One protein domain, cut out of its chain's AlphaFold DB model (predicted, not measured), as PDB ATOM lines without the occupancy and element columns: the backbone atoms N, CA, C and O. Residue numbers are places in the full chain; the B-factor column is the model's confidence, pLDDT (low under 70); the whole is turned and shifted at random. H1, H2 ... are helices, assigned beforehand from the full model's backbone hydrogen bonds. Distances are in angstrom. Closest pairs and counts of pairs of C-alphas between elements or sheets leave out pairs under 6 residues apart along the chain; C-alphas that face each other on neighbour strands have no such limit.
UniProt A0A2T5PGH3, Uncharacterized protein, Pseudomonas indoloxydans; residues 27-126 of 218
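What this domain is: This is residues 27 to 126 of the 218 residues of an uncharacterized protein of Pseudomonas indoloxydans (UniProt A0A2T5PGH3). Four helices, H1 to H4, make an up-and-down bundle, each running against the one before, with short helices H5 and H6 at one side. The 100 printed residues, with six named helices and no named strand, are all helix in class. The whole is compact, radius of gyration of the C-alphas 12.6 A, spans 32 by 29 by 29 A.

Where its parts are: H1, residues 27 to 37, begins at C-alpha 27 (183.623, 171.115, 159.984). H2 is 45 to 56, H3 66 to 78, H4 84 to 98, 20.7 A long, H5 107 to 112; H6, 122 to 125, ends at (177.645, 159.243, 173.061).

How they stand to each other: Hairpin H1 and H2 touch, closest C-alphas Ala 37 and Arg 47, 5.0 A; hairpin H2 and H3, Glu 52 and Arg 70, 5.6 A. Hairpin H3 and H4 only just touch, with 3 pairs of C-alphas within 8 A, closest Ala 76 and Val 86, 7.0 A. H4 touches H1 with residues 94 to 98 alone, closest C-alphas Phe 98 and Lys 31, 6.1 A. H5 is close but not clearly touching H4, closest C-alphas Leu 110 and Thr 96, 6.9 A, as is H6 to H5, Tyr 122 and Val 111, 5.9 A. Every O i to N i+4 pair is within hydrogen-bond range in H1 to H5; H6 is too short for one.

The domain as a whole: The farthest C-alphas, Ser 79 and Asp 103, are 36.6 A apart. The printed part has no cut and no long link; pLDDT is under 70 at residues 100 to 104.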
ATOM      1  N   PHE A  27     182.894 172.281 159.494       79.31
ATOM      2  CA  PHE A  27     183.623 171.115 159.984       79.31
ATOM      3  C   PHE A  27     185.036 171.032 159.414       79.31
ATOM      4  O   PHE A  27     185.934 170.574 160.123       79.31
ATOM      5  N   THR A  28     185.262 171.520 158.190       82.88
ATOM      6  CA  THR A  28     186.610 171.598 157.612       82.88
ATOM      7  C   THR A  28     187.549 172.475 158.447       82.88
ATOM      8  O   THR A  28     188.580 171.947 158.869       82.88
ATOM      9  N   PRO A  29     187.198 173.723 158.831       85.81
ATOM     10  CA  PRO A  29     188.059 174.539 159.693       85.81
ATOM     11  C   PRO A  29     188.372 173.887 161.047       85.81
ATOM     12  O   PRO A  29     189.487 173.990 161.555       85.81
ATOM     13  N   ILE A  30     187.404 173.177 161.639       88.31
ATOM     14  CA  ILE A  30     187.602 172.463 162.909       88.31
ATOM     15  C   ILE A  30     188.566 171.290 162.726       88.31
ATOM     16  O   ILE A  30     189.443 171.082 163.564       88.31
ATOM     17  N   LYS A  31     188.421 170.528 161.637       86.50
ATOM     18  CA  LYS A  31     189.314 169.415 161.312       86.50
ATOM     19  C   LYS A  31     190.743 169.910 161.078       86.50
ATOM     20  O   LYS A  31     191.673 169.336 161.638       86.50
ATOM     21  N   GLU A  32     190.918 170.977 160.302       88.00
ATOM     22  CA  GLU A  32     192.227 171.591 160.043       88.00
ATOM     23  C   GLU A  32     192.876 172.092 161.337       88.00
ATOM     24  O   GLU A  32     194.051 171.829 161.595       88.00
ATOM     25  N   ALA A  33     192.102 172.749 162.202       89.38
ATOM     26  CA  ALA A  33     192.594 173.205 163.493       89.38
ATOM     27  C   ALA A  33     192.962 172.046 164.429       89.38
ATOM     28  O   ALA A  33     193.981 172.125 165.113       89.38
ATOM     29  N   ALA A  34     192.190 170.955 164.432       89.56
ATOM     30  CA  ALA A  34     192.526 169.753 165.190       89.56
ATOM     31  C   ALA A  34     193.844 169.131 164.700       89.56
ATOM     32  O   ALA A  34     194.695 168.782 165.517       89.56
ATOM     33  N   GLN A  35     194.045 169.047 163.380       88.31
ATOM     34  CA  GLN A  35     195.291 168.562 162.773       88.31
ATOM     35  C   GLN A  35     196.485 169.459 163.119       88.31
ATOM     36  O   GLN A  35     197.556 168.954 163.455       88.31
ATOM     37  N   LEU A  36     196.297 170.779 163.085       88.81
ATOM     38  CA  LEU A  36     197.317 171.742 163.493       88.81
ATOM     39  C   LEU A  36     197.638 171.632 164.990       88.81
ATOM     40  O   LEU A  36     198.796 171.763 165.384       88.81
ATOM     41  N   ALA A  37     196.633 171.371 165.829       89.06
ATOM     42  CA  ALA A  37     196.819 171.246 167.269       89.06
ATOM     43  C   ALA A  37     197.732 170.065 167.632       89.06
ATOM     44  O   ALA A  37     198.568 170.204 168.525       89.06
ATOM     45  N   VAL A  38     197.613 168.946 166.908       88.38
ATOM     46  CA  VAL A  38     198.417 167.726 167.112       88.38
ATOM     47  C   VAL A  38     199.592 167.587 166.138       88.38
ATOM     48  O   VAL A  38     200.124 166.487 165.956       88.38
ATOM     49  N   SER A  39     199.988 168.676 165.468       82.50
ATOM     50  CA  SER A  39     201.080 168.620 164.494       82.50
ATOM     51  C   SER A  39     202.364 168.116 165.150       82.50
ATOM     52  O   SER A  39     202.603 168.328 166.339       82.50
ATOM     53  N   ASP A  40     203.209 167.446 164.366       83.81
ATOM     54  CA  ASP A  40     204.475 166.872 164.849       83.81
ATOM     55  C   ASP A  40     204.288 165.725 165.865       83.81
ATOM     56  O   ASP A  40     205.239 165.307 166.520       83.81
ATOM     57  N   GLY A  41     203.065 165.190 165.980       82.00
ATOM     58  CA  GLY A  41     202.734 164.092 166.890       82.00
ATOM     59  C   GLY A  41     202.662 164.505 168.361       82.00
ATOM     60  O   GLY A  41     202.681 163.636 169.229       82.00
ATOM     61  N   ALA A  42     202.584 165.808 168.639       87.56
ATOM     62  CA  ALA A  42     202.531 166.364 169.983       87.56
ATOM     63  C   ALA A  42     201.420 167.412 170.094       87.56
ATOM     64  O   ALA A  42     201.057 168.070 169.118       87.56
ATOM     65  N   LEU A  43     200.913 167.604 171.310       92.25
ATOM     66  CA  LEU A  43     199.934 168.634 171.629       92.25
ATOM     67  C   LEU A  43     200.530 169.538 172.706       92.25
ATOM     68  O   LEU A  43     200.891 169.066 173.770       92.25
ATOM     69  N   THR A  44     200.624 170.841 172.451       91.56
ATOM     70  CA  THR A  44     201.090 171.800 173.466       91.56
ATOM     71  C   THR A  44     199.910 172.511 174.118       91.56
ATOM     72  O   THR A  44     198.864 172.674 173.487       91.56
ATOM     73  N   GLN A  45     200.093 173.018 175.342       92.44
ATOM     74  CA  GLN A  45     199.058 173.791 176.039       92.44
ATOM     75  C   GLN A  45     198.557 174.976 175.200       92.44
ATOM     76  O   GLN A  45     197.354 175.188 175.086       92.44
ATOM     77  N   SER A  46     199.457 175.715 174.540       92.38
ATOM     78  CA  SER A  46     199.076 176.841 173.679       92.38
ATOM     79  C   SER A  46     198.260 176.402 172.457       92.38
ATOM     80  O   SER A  46     197.311 177.082 172.074       92.38
ATOM     81  N   ARG A  47     198.601 175.260 171.839       93.31
ATOM     82  CA  ARG A  47     197.833 174.701 170.713       93.31
ATOM     83  C   ARG A  47     196.454 174.217 171.167       93.31
ATOM     84  O   ARG A  47     195.468 174.489 170.486       93.31
ATOM     85  N   ALA A  48     196.379 173.569 172.328       93.25
ATOM     86  CA  ALA A  48     195.123 173.161 172.947       93.25
ATOM     87  C   ALA A  48     194.223 174.368 173.266       93.25
ATOM     88  O   ALA A  48     193.036 174.330 172.954       93.25
ATOM     89  N   ALA A  49     194.789 175.453 173.806       92.62
ATOM     90  CA  ALA A  49     194.051 176.678 174.122       92.62
ATOM     91  C   ALA A  49     193.497 177.353 172.858       92.62
ATOM     92  O   ALA A  49     192.334 177.737 172.810       92.62
ATOM     93  N   ASN A  50     194.293 177.428 171.789       92.69
ATOM     94  CA  ASN A  50     193.813 177.959 170.510       92.69
ATOM     95  C   ASN A  50     192.667 177.121 169.929       92.69
ATOM     96  O   ASN A  50     191.729 177.669 169.348       92.69
ATOM     97  N   PHE A  51     192.734 175.796 170.080       93.19
ATOM     98  CA  PHE A  51     191.671 174.923 169.601       93.19
ATOM     99  C   PHE A  51     190.402 175.025 170.455       93.19
ATOM    100  O   PHE A  51     189.299 175.024 169.910       93.19
ATOM    101  N   GLU A  52     190.541 175.192 171.772       93.19
ATOM    102  CA  GLU A  52     189.429 175.502 172.674       93.19
ATOM    103  C   GLU A  52     188.686 176.762 172.226       93.19
ATOM    104  O   GLU A  52     187.476 176.699 172.007       93.19
ATOM    105  N   LEU A  53     189.414 177.858 171.988       91.88
ATOM    106  CA  LEU A  53     188.836 179.130 171.552       91.88
ATOM    107  C   LEU A  53     188.044 178.973 170.251       91.88
ATOM    108  O   LEU A  53     186.952 179.530 170.112       91.88
ATOM    109  N   LEU A  54     188.564 178.175 169.312       91.75
ATOM    110  CA  LEU A  54     187.851 177.853 168.083       91.75
ATOM    111  C   LEU A  54     186.549 177.096 168.374       91.75
ATOM    112  O   LEU A  54     185.508 177.472 167.845       91.75
ATOM    113  N   LEU A  55     186.565 176.049 169.202       90.75
ATOM    114  CA  LEU A  55     185.343 175.304 169.538       90.75
ATOM    115  C   LEU A  55     184.328 176.171 170.299       90.75
ATOM    116  O   LEU A  55     183.121 176.053 170.080       90.75
ATOM    117  N   SER A  56     184.802 177.064 171.163       90.50
ATOM    118  CA  SER A  56     183.973 177.998 171.928       90.50
ATOM    119  C   SER A  56     183.316 179.071 171.059       90.50
ATOM    120  O   SER A  56     182.195 179.485 171.353       90.50
ATOM    121  N   ALA A  57     183.923 179.434 169.925       89.94
ATOM    122  CA  ALA A  57     183.299 180.298 168.921       89.94
ATOM    123  C   ALA A  57     182.113 179.641 168.178       89.94
ATOM    124  O   ALA A  57     181.357 180.331 167.496       89.94
ATOM    125  N   HIS A  58     181.913 178.326 168.332       87.12
ATOM    126  CA  HIS A  58     180.888 177.553 167.629       87.12
ATOM    127  C   HIS A  58     179.923 176.864 168.618       87.12
ATOM    128  O   HIS A  58     179.929 175.639 168.767       87.12
ATOM    129  N   PRO A  59     179.045 177.622 169.309       81.75
ATOM    130  CA  PRO A  59     178.187 177.096 170.377       81.75
ATOM    131  C   PRO A  59     177.181 176.032 169.914       81.75
ATOM    132  O   PRO A  59     176.699 175.256 170.733       81.75
ATOM    133  N   TYR A  60     176.889 175.954 168.614       80.19
ATOM    134  CA  TYR A  60     176.022 174.925 168.033       80.19
ATOM    135  C   TYR A  60     176.647 173.517 168.041       80.19
ATOM    136  O   TYR A  60     175.928 172.540 167.840       80.19
ATOM    137  N   LEU A  61     177.949 173.385 168.325       84.88
ATOM    138  CA  LEU A  61     178.652 172.107 168.514       84.88
ATOM    139  C   LEU A  61     178.412 171.499 169.909       84.88
ATOM    140  O   LEU A  61     179.307 170.914 170.519       84.88
ATOM    141  N   ASP A  62     177.202 171.645 170.447       86.56
ATOM    142  CA  ASP A  62     176.831 171.109 171.756       86.56
ATOM    143  C   ASP A  62     176.351 169.650 171.659       86.56
ATOM    144  O   ASP A  62     175.180 169.309 171.863       86.56
ATOM    145  N   PHE A  63     177.266 168.788 171.222       86.44
ATOM    146  CA  PHE A  63     177.084 167.345 171.093       86.44
ATOM    147  C   PHE A  63     178.441 166.634 171.066       86.44
ATOM    148  O   PHE A  63     179.479 167.250 170.809       86.44
ATOM    149  N   PHE A  64     178.445 165.323 171.310       88.69
ATOM    150  CA  PHE A  64     179.672 164.529 171.251       88.69
ATOM    151  C   PHE A  64     180.247 164.481 169.822       88.69
ATOM    152  O   PHE A  64     179.498 164.243 168.873       88.69
ATOM    153  N   PRO A  65     181.574 164.593 169.640       87.69
ATOM    154  CA  PRO A  65     182.596 164.703 170.686       87.69
ATOM    155  C   PRO A  65     182.906 166.144 171.119       87.69
ATOM    156  O   PRO A  65     183.614 166.338 172.104       87.69
ATOM    157  N   TYR A  66     182.409 167.151 170.400       89.19
ATOM    158  CA  TYR A  66     182.836 168.544 170.539       89.19
ATOM    159  C   TYR A  66     182.531 169.159 171.906       89.19
ATOM    160  O   TYR A  66     183.389 169.848 172.450       89.19
ATOM    161  N   ASN A  67     181.365 168.889 172.500       88.31
ATOM    162  CA  ASN A  67     181.024 169.431 173.821       88.31
ATOM    163  C   ASN A  67     181.971 168.922 174.923       88.31
ATOM    164  O   ASN A  67     182.446 169.700 175.750       88.31
ATOM    165  N   MET A  68     182.287 167.626 174.894       90.12
ATOM    166  CA  MET A  68     183.240 166.984 175.793       90.12
ATOM    167  C   MET A  68     184.653 167.512 175.556       90.12
ATOM    168  O   MET A  68     185.336 167.853 176.516       90.12
ATOM    169  N   LEU A  69     185.079 167.585 174.295       90.88
ATOM    170  CA  LEU A  69     186.409 168.054 173.921       90.88
ATOM    171  C   LEU A  69     186.622 169.520 174.313       90.88
ATOM    172  O   LEU A  69     187.646 169.841 174.904       90.88
ATOM    173  N   ARG A  70     185.640 170.394 174.070       91.50
ATOM    174  CA  ARG A  70     185.675 171.795 174.512       91.50
ATOM    175  C   ARG A  70     185.835 171.890 176.029       91.50
ATOM    176  O   ARG A  70     186.729 172.583 176.496       91.50
ATOM    177  N   ALA A  71     185.024 171.153 176.792       88.88
ATOM    178  CA  ALA A  71     185.116 171.146 178.254       88.88
ATOM    179  C   ALA A  71     186.487 170.647 178.751       88.88
ATOM    180  O   ALA A  71     187.068 171.239 179.659       88.88
ATOM    181  N   ALA A  72     187.017 169.593 178.129       89.56
ATOM    182  CA  ALA A  72     188.331 169.041 178.439       89.56
ATOM    183  C   ALA A  72     189.472 170.027 178.149       89.56
ATOM    184  O   ALA A  72     190.338 170.230 178.998       89.56
ATOM    185  N   LEU A  73     189.467 170.655 176.970       91.94
ATOM    186  CA  LEU A  73     190.484 171.635 176.588       91.94
ATOM    187  C   LEU A  73     190.437 172.868 177.496       91.94
ATOM    188  O   LEU A  73     191.489 173.326 177.940       91.94
ATOM    189  N   TYR A  74     189.239 173.362 177.821       90.94
ATOM    190  CA  TYR A  74     189.059 174.485 178.741       90.94
ATOM    191  C   TYR A  74     189.652 174.170 180.118       90.94
ATOM    192  O   TYR A  74     190.508 174.904 180.612       90.94
ATOM    193  N   GLN A  75     189.298 173.019 180.698       87.56
ATOM    194  CA  GLN A  75     189.842 172.593 181.988       87.56
ATOM    195  C   GLN A  75     191.372 172.440 181.958       87.56
ATOM    196  O   GLN A  75     192.044 172.826 182.913       87.56
ATOM    197  N   ALA A  76     191.930 171.891 180.876       88.56
ATOM    198  CA  ALA A  76     193.370 171.689 180.737       88.56
ATOM    199  C   ALA A  76     194.153 173.007 180.612       88.56
ATOM    200  O   ALA A  76     195.300 173.088 181.051       88.56
ATOM    201  N   THR A  77     193.556 174.029 179.993       88.19
ATOM    202  CA  THR A  77     194.269 175.246 179.578       88.19
ATOM    203  C   THR A  77     194.063 176.427 180.522       88.19
ATOM    204  O   THR A  77     195.043 177.117 180.797       88.19
ATOM    205  N   ASP A  78     192.856 176.619 181.061       81.06
ATOM    206  CA  ASP A  78     192.506 177.746 181.944       81.06
ATOM    207  C   ASP A  78     192.844 177.456 183.419       81.06
ATOM    208  O   ASP A  78     193.378 178.301 184.133       81.06
ATOM    209  N   SER A  79     192.634 176.216 183.875       71.75
ATOM    210  CA  SER A  79     192.831 175.833 185.284       71.75
ATOM    211  C   SER A  79     194.279 175.476 185.649       71.75
ATOM    212  O   SER A  79     194.540 175.034 186.768       71.75
ATOM    213  N   GLY A  80     195.229 175.601 184.714       70.06
ATOM    214  CA  GLY A  80     196.628 175.205 184.928       70.06
ATOM    215  C   GLY A  80     196.837 173.699 185.142       70.06
ATOM    216  O   GLY A  80     197.905 173.291 185.588       70.06
ATOM    217  N   CYS A  81     195.847 172.863 184.812       83.56
ATOM    218  CA  CYS A  81     195.883 171.405 184.968       83.56
ATOM    219  C   CYS A  81     196.665 170.690 183.847       83.56
ATOM    220  O   CYS A  81     196.381 169.530 183.544       83.56
ATOM    221  N   TRP A  82     197.600 171.374 183.180       91.38
ATOM    222  CA  TRP A  82     198.361 170.784 182.083       91.38
ATOM    223  C   TRP A  82     199.368 169.766 182.620       91.38
ATOM    224  O   TRP A  82     200.437 170.118 183.117       91.38
ATOM    225  N   GLU A  83     199.022 168.490 182.495       91.19
ATOM    226  CA  GLU A  83     199.848 167.363 182.915       91.19
ATOM    227  C   GLU A  83     200.079 166.396 181.744       91.19
ATOM    228  O   GLU A  83     199.233 166.305 180.849       91.19
ATOM    229  N   PRO A  84     201.164 165.596 181.756       91.88
ATOM    230  CA  PRO A  84     201.441 164.629 180.689       91.88
ATOM    231  C   PRO A  84     200.292 163.649 180.412       91.88
ATOM    232  O   PRO A  84     200.099 163.222 179.275       91.88
ATOM    233  N   VAL A  85     199.508 163.293 181.436       91.94
ATOM    234  CA  VAL A  85     198.331 162.422 181.284       91.94
ATOM    235  C   VAL A  85     197.201 163.110 180.509       91.94
ATOM    236  O   VAL A  85     196.582 162.483 179.653       91.94
ATOM    237  N   VAL A  86     196.988 164.407 180.749       91.69
ATOM    238  CA  VAL A  86     195.977 165.222 180.063       91.69
ATOM    239  C   VAL A  86     196.376 165.431 178.606       91.69
ATOM    240  O   VAL A  86     195.555 165.238 177.711       91.69
ATOM    241  N   GLU A  87     197.646 165.763 178.360       92.81
ATOM    242  CA  GLU A  87     198.199 165.888 177.009       92.81
ATOM    243  C   GLU A  87     198.027 164.588 176.216       92.81
ATOM    244  O   GLU A  87     197.499 164.608 175.104       92.81
ATOM    245  N   ARG A  88     198.409 163.448 176.808       92.62
ATOM    246  CA  ARG A  88     198.245 162.122 176.200       92.62
ATOM    247  C   ARG A  88     196.785 161.835 175.860       92.62
ATOM    248  O   ARG A  88     196.500 161.414 174.740       92.62
ATOM    249  N   ASP A  89     195.872 162.029 176.809       92.50
ATOM    250  CA  ASP A  89     194.457 161.702 176.613       92.50
ATOM    251  C   ASP A  89     193.833 162.577 175.521       92.50
ATOM    252  O   ASP A  89     193.133 162.066 174.643       92.50
ATOM    253  N   LEU A  90     194.135 163.881 175.520       92.50
ATOM    254  CA  LEU A  90     193.723 164.800 174.457       92.50
ATOM    255  C   LEU A  90     194.316 164.399 173.101       92.50
ATOM    256  O   LEU A  90     193.602 164.435 172.100       92.50
ATOM    257  N   LEU A  91     195.586 163.990 173.054       91.12
ATOM    258  CA  LEU A  91     196.234 163.540 171.824       91.12
ATOM    259  C   LEU A  91     195.554 162.287 171.259       91.12
ATOM    260  O   LEU A  91     195.261 162.251 170.063       91.12
ATOM    261  N   VAL A  92     195.242 161.291 172.098       89.44
ATOM    262  CA  VAL A  92     194.469 160.107 171.682       89.44
ATOM    263  C   VAL A  92     193.114 160.544 171.135       89.44
ATOM    264  O   VAL A  92     192.765 160.188 170.015       89.44
ATOM    265  N   LEU A  93     192.380 161.389 171.860       89.50
ATOM    266  CA  LEU A  93     191.057 161.830 171.429       89.50
ATOM    267  C   LEU A  93     191.094 162.567 170.079       89.50
ATOM    268  O   LEU A  93     190.332 162.239 169.172       89.50
ATOM    269  N   LEU A  94     191.990 163.545 169.928       89.00
ATOM    270  CA  LEU A  94     192.118 164.348 168.712       89.00
ATOM    271  C   LEU A  94     192.561 163.504 167.520       89.00
ATOM    272  O   LEU A  94     191.982 163.609 166.439       89.00
ATOM    273  N   THR A  95     193.552 162.634 167.712       86.25
ATOM    274  CA  THR A  95     194.022 161.761 166.633       86.25
ATOM    275  C   THR A  95     192.954 160.749 166.238       86.25
ATOM    276  O   THR A  95     192.715 160.572 165.051       86.25
ATOM    277  N   THR A  96     192.235 160.137 167.182       84.81
ATOM    278  CA  THR A  96     191.173 159.175 166.861       84.81
ATOM    279  C   THR A  96     189.971 159.826 166.171       84.81
ATOM    280  O   THR A  96     189.410 159.247 165.243       84.81
ATOM    281  N   LEU A  97     189.570 161.029 166.595       85.00
ATOM    282  CA  LEU A  97     188.399 161.715 166.045       85.00
ATOM    283  C   LEU A  97     188.678 162.409 164.705       85.00
ATOM    284  O   LEU A  97     187.794 162.466 163.852       85.00
ATOM    285  N   PHE A  98     189.884 162.944 164.509       82.31
ATOM    286  CA  PHE A  98     190.207 163.783 163.349       82.31
ATOM    287  C   PHE A  98     191.263 163.172 162.413       82.31
ATOM    288  O   PHE A  98     191.667 163.827 161.447       82.31
ATOM    289  N   ALA A  99     191.694 161.923 162.641       71.06
ATOM    290  CA  ALA A  99     192.550 161.204 161.697       71.06
ATOM    291  C   ALA A  99     191.872 161.055 160.331       71.06
ATOM    292  O   ALA A  99     190.700 160.711 160.212       71.06
ATOM    293  N   GLU A 100     192.654 161.242 159.269       60.31
ATOM    294  CA  GLU A 100     192.185 161.107 157.886       60.31
ATOM    295  C   GLU A 100     192.009 159.654 157.426       60.31
ATOM    296  O   GLU A 100     191.676 159.414 156.265       60.31
ATOM    297  N   ARG A 101     192.252 158.664 158.297       52.97
ATOM    298  CA  ARG A 101     192.176 157.257 157.897       52.97
ATOM    299  C   ARG A 101     190.720 156.823 157.740       52.97
ATOM    300  O   ARG A 101     189.936 156.844 158.677       52.97
ATOM    301  N   TYR A 102     190.408 156.440 156.505       42.66
ATOM    302  CA  TYR A 102     189.079 156.161 155.960       42.66
ATOM    303  C   TYR A 102     188.569 154.732 156.254       42.66
ATOM    304  O   TYR A 102     187.459 154.381 155.857       42.66
ATOM    305  N   ASP A 103     189.348 153.912 156.967       51.50
ATOM    306  CA  ASP A 103     189.004 152.521 157.294       51.50
ATOM    307  C   ASP A 103     188.144 152.444 158.565       51.50
ATOM    308  O   ASP A 103     188.524 151.851 159.573       51.50
ATOM    309  N   GLY A 104     186.967 153.069 158.509       58.09
ATOM    310  CA  GLY A 104     186.007 153.089 159.611       58.09
ATOM    311  C   GLY A 104     186.363 154.085 160.715       58.09
ATOM    312  O   GLY A 104     187.522 154.370 160.997       58.09
ATOM    313  N   PHE A 105     185.332 154.647 161.341       71.25
ATOM    314  CA  PHE A 105     185.498 155.468 162.532       71.25
ATOM    315  C   PHE A 105     185.729 154.531 163.730       71.25
ATOM    316  O   PHE A 105     184.805 153.793 164.077       71.25
ATOM    317  N   PRO A 106     186.915 154.529 164.371       79.19
ATOM    318  CA  PRO A 106     187.284 153.549 165.396       79.19
ATOM    319  C   PRO A 106     186.675 153.910 166.762       79.19
ATOM    320  O   PRO A 106     187.360 154.030 167.780       79.19
ATOM    321  N   LEU A 107     185.354 154.106 166.802       86.50
ATOM    322  CA  LEU A 107     184.625 154.449 168.022       86.50
ATOM    323  C   LEU A 107     184.843 153.400 169.109       86.50
ATOM    324  O   LEU A 107     184.942 153.732 170.288       86.50
ATOM    325  N   GLN A 108     184.908 152.130 168.709       88.00
ATOM    326  CA  GLN A 108     185.148 151.039 169.634       88.00
ATOM    327  C   GLN A 108     186.507 151.166 170.332       88.00
ATOM    328  O   GLN A 108     186.581 150.899 171.531       88.00
ATOM    329  N   ASP A 109     187.545 151.592 169.616       87.06
ATOM    330  CA  ASP A 109     188.876 151.784 170.191       87.06
ATOM    331  C   ASP A 109     188.876 152.979 171.140       87.06
ATOM    332  O   ASP A 109     189.366 152.869 172.260       87.06
ATOM    333  N   LEU A 110     188.223 154.078 170.748       88.44
ATOM    334  CA  LEU A 110     188.081 155.261 171.598       88.44
ATOM    335  C   LEU A 110     187.362 154.933 172.916       88.44
ATOM    336  O   LEU A 110     187.810 155.334 173.984       88.44
ATOM    337  N   VAL A 111     186.263 154.174 172.857       89.31
ATOM    338  CA  VAL A 111     185.454 153.789 174.034       89.31
ATOM    339  C   VAL A 111     186.179 152.803 174.951       89.31
ATOM    340  O   VAL A 111     185.847 152.711 176.135       89.31
ATOM    341  N   LYS A 112     187.142 152.049 174.416       88.00
ATOM    342  CA  LYS A 112     187.968 151.103 175.177       88.00
ATOM    343  C   LYS A 112     189.299 151.696 175.635       88.00
ATOM    344  O   LYS A 112     189.979 151.050 176.429       88.00
ATOM    345  N   ALA A 113     189.685 152.864 175.125       87.00
ATOM    346  CA  ALA A 113     190.927 153.517 175.496       87.00
ATOM    347  C   ALA A 113     190.910 153.897 176.984       87.00
ATOM    348  O   ALA A 113     189.904 154.374 177.511       87.00
ATOM    349  N   ASP A 114     192.042 153.694 177.655       87.56
ATOM    350  CA  ASP A 114     192.237 154.134 179.034       87.56
ATOM    351  C   ASP A 114     192.513 155.642 179.056       87.56
ATOM    352  O   ASP A 114     193.654 156.089 178.913       87.56
ATOM    353  N   LEU A 115     191.433 156.417 179.168       89.56
ATOM    354  CA  LEU A 115     191.425 157.881 179.192       89.56
ATOM    355  C   LEU A 115     190.981 158.377 180.583       89.56
ATOM    356  O   LEU A 115     189.867 158.893 180.726       89.56
ATOM    357  N   PRO A 116     191.809 158.205 181.635       86.19
ATOM    358  CA  PRO A 116     191.483 158.565 183.014       86.19
ATOM    359  C   PRO A 116     191.051 160.026 183.164       86.19
ATOM    360  O   PRO A 116     190.219 160.320 184.020       86.19
ATOM    361  N   THR A 117     191.541 160.927 182.307       87.12
ATOM    362  CA  THR A 117     191.150 162.345 182.316       87.12
ATOM    363  C   THR A 117     189.674 162.541 181.954       87.12
ATOM    364  O   THR A 117     189.017 163.439 182.476       87.12
ATOM    365  N   PHE A 118     189.122 161.706 181.069       85.19
ATOM    366  CA  PHE A 118     187.750 161.861 180.560       85.19
ATOM    367  C   PHE A 118     186.751 160.891 181.194       85.19
ATOM    368  O   PHE A 118     185.533 161.085 181.061       85.19
ATOM    369  N   GLY A 119     187.260 159.895 181.921       86.56
ATOM    370  CA  GLY A 119     186.473 158.837 182.530       86.56
ATOM    371  C   GLY A 119     185.744 158.006 181.477       86.56
ATOM    372  O   GLY A 119     186.207 157.829 180.352       86.56
ATOM    373  N   ASP A 120     184.572 157.495 181.842       90.25
ATOM    374  CA  ASP A 120     183.766 156.708 180.920       90.25
ATOM    375  C   ASP A 120     183.120 157.592 179.841       90.25
ATOM    376  O   ASP A 120     182.198 158.370 180.105       90.25
ATOM    377  N   ILE A 121     183.592 157.451 178.602       90.94
ATOM    378  CA  ILE A 121     183.072 158.213 177.466       90.94
ATOM    379  C   ILE A 121     181.785 157.622 176.882       90.94
ATOM    380  O   ILE A 121     181.064 158.324 176.177       90.94
ATOM    381  N   TYR A 122     181.475 156.347 177.149       93.94
ATOM    382  CA  TYR A 122     180.366 155.659 176.481       93.94
ATOM    383  C   TYR A 122     179.003 156.325 176.731       93.94
ATOM    384  O   TYR A 122     178.277 156.555 175.763       93.94
ATOM    385  N   PRO A 123     178.649 156.730 177.969       93.44
ATOM    386  CA  PRO A 123     177.400 157.448 178.214       93.44
ATOM    387  C   PRO A 123     177.315 158.786 177.474       93.44
ATOM    388  O   PRO A 123     176.222 159.213 177.119       93.44
ATOM    389  N   ARG A 124     178.457 159.428 177.185       92.25
ATOM    390  CA  ARG A 124     178.517 160.729 176.500       92.25
ATOM    391  C   ARG A 124     178.176 160.642 175.011       92.25
ATOM    392  O   ARG A 124     177.963 161.673 174.385       92.25
ATOM    393  N   LEU A 125     178.106 159.437 174.438       93.44
ATOM    394  CA  LEU A 125     177.645 159.243 173.061       93.44
ATOM    395  C   LEU A 125     176.171 159.623 172.887       93.44
ATOM    396  O   LEU A 125     175.782 160.004 171.778       93.44
ATOM    397  N   PHE A 126     175.394 159.514 173.970       95.25
ATOM    398  CA  PHE A 126     173.948 159.662 173.998       95.25
ATOM    399  C   PHE A 126     173.549 161.062 174.467       95.25
ATOM    400  O   PHE A 126     173.974 161.542 175.517       95.25
TER     401      PHE A 126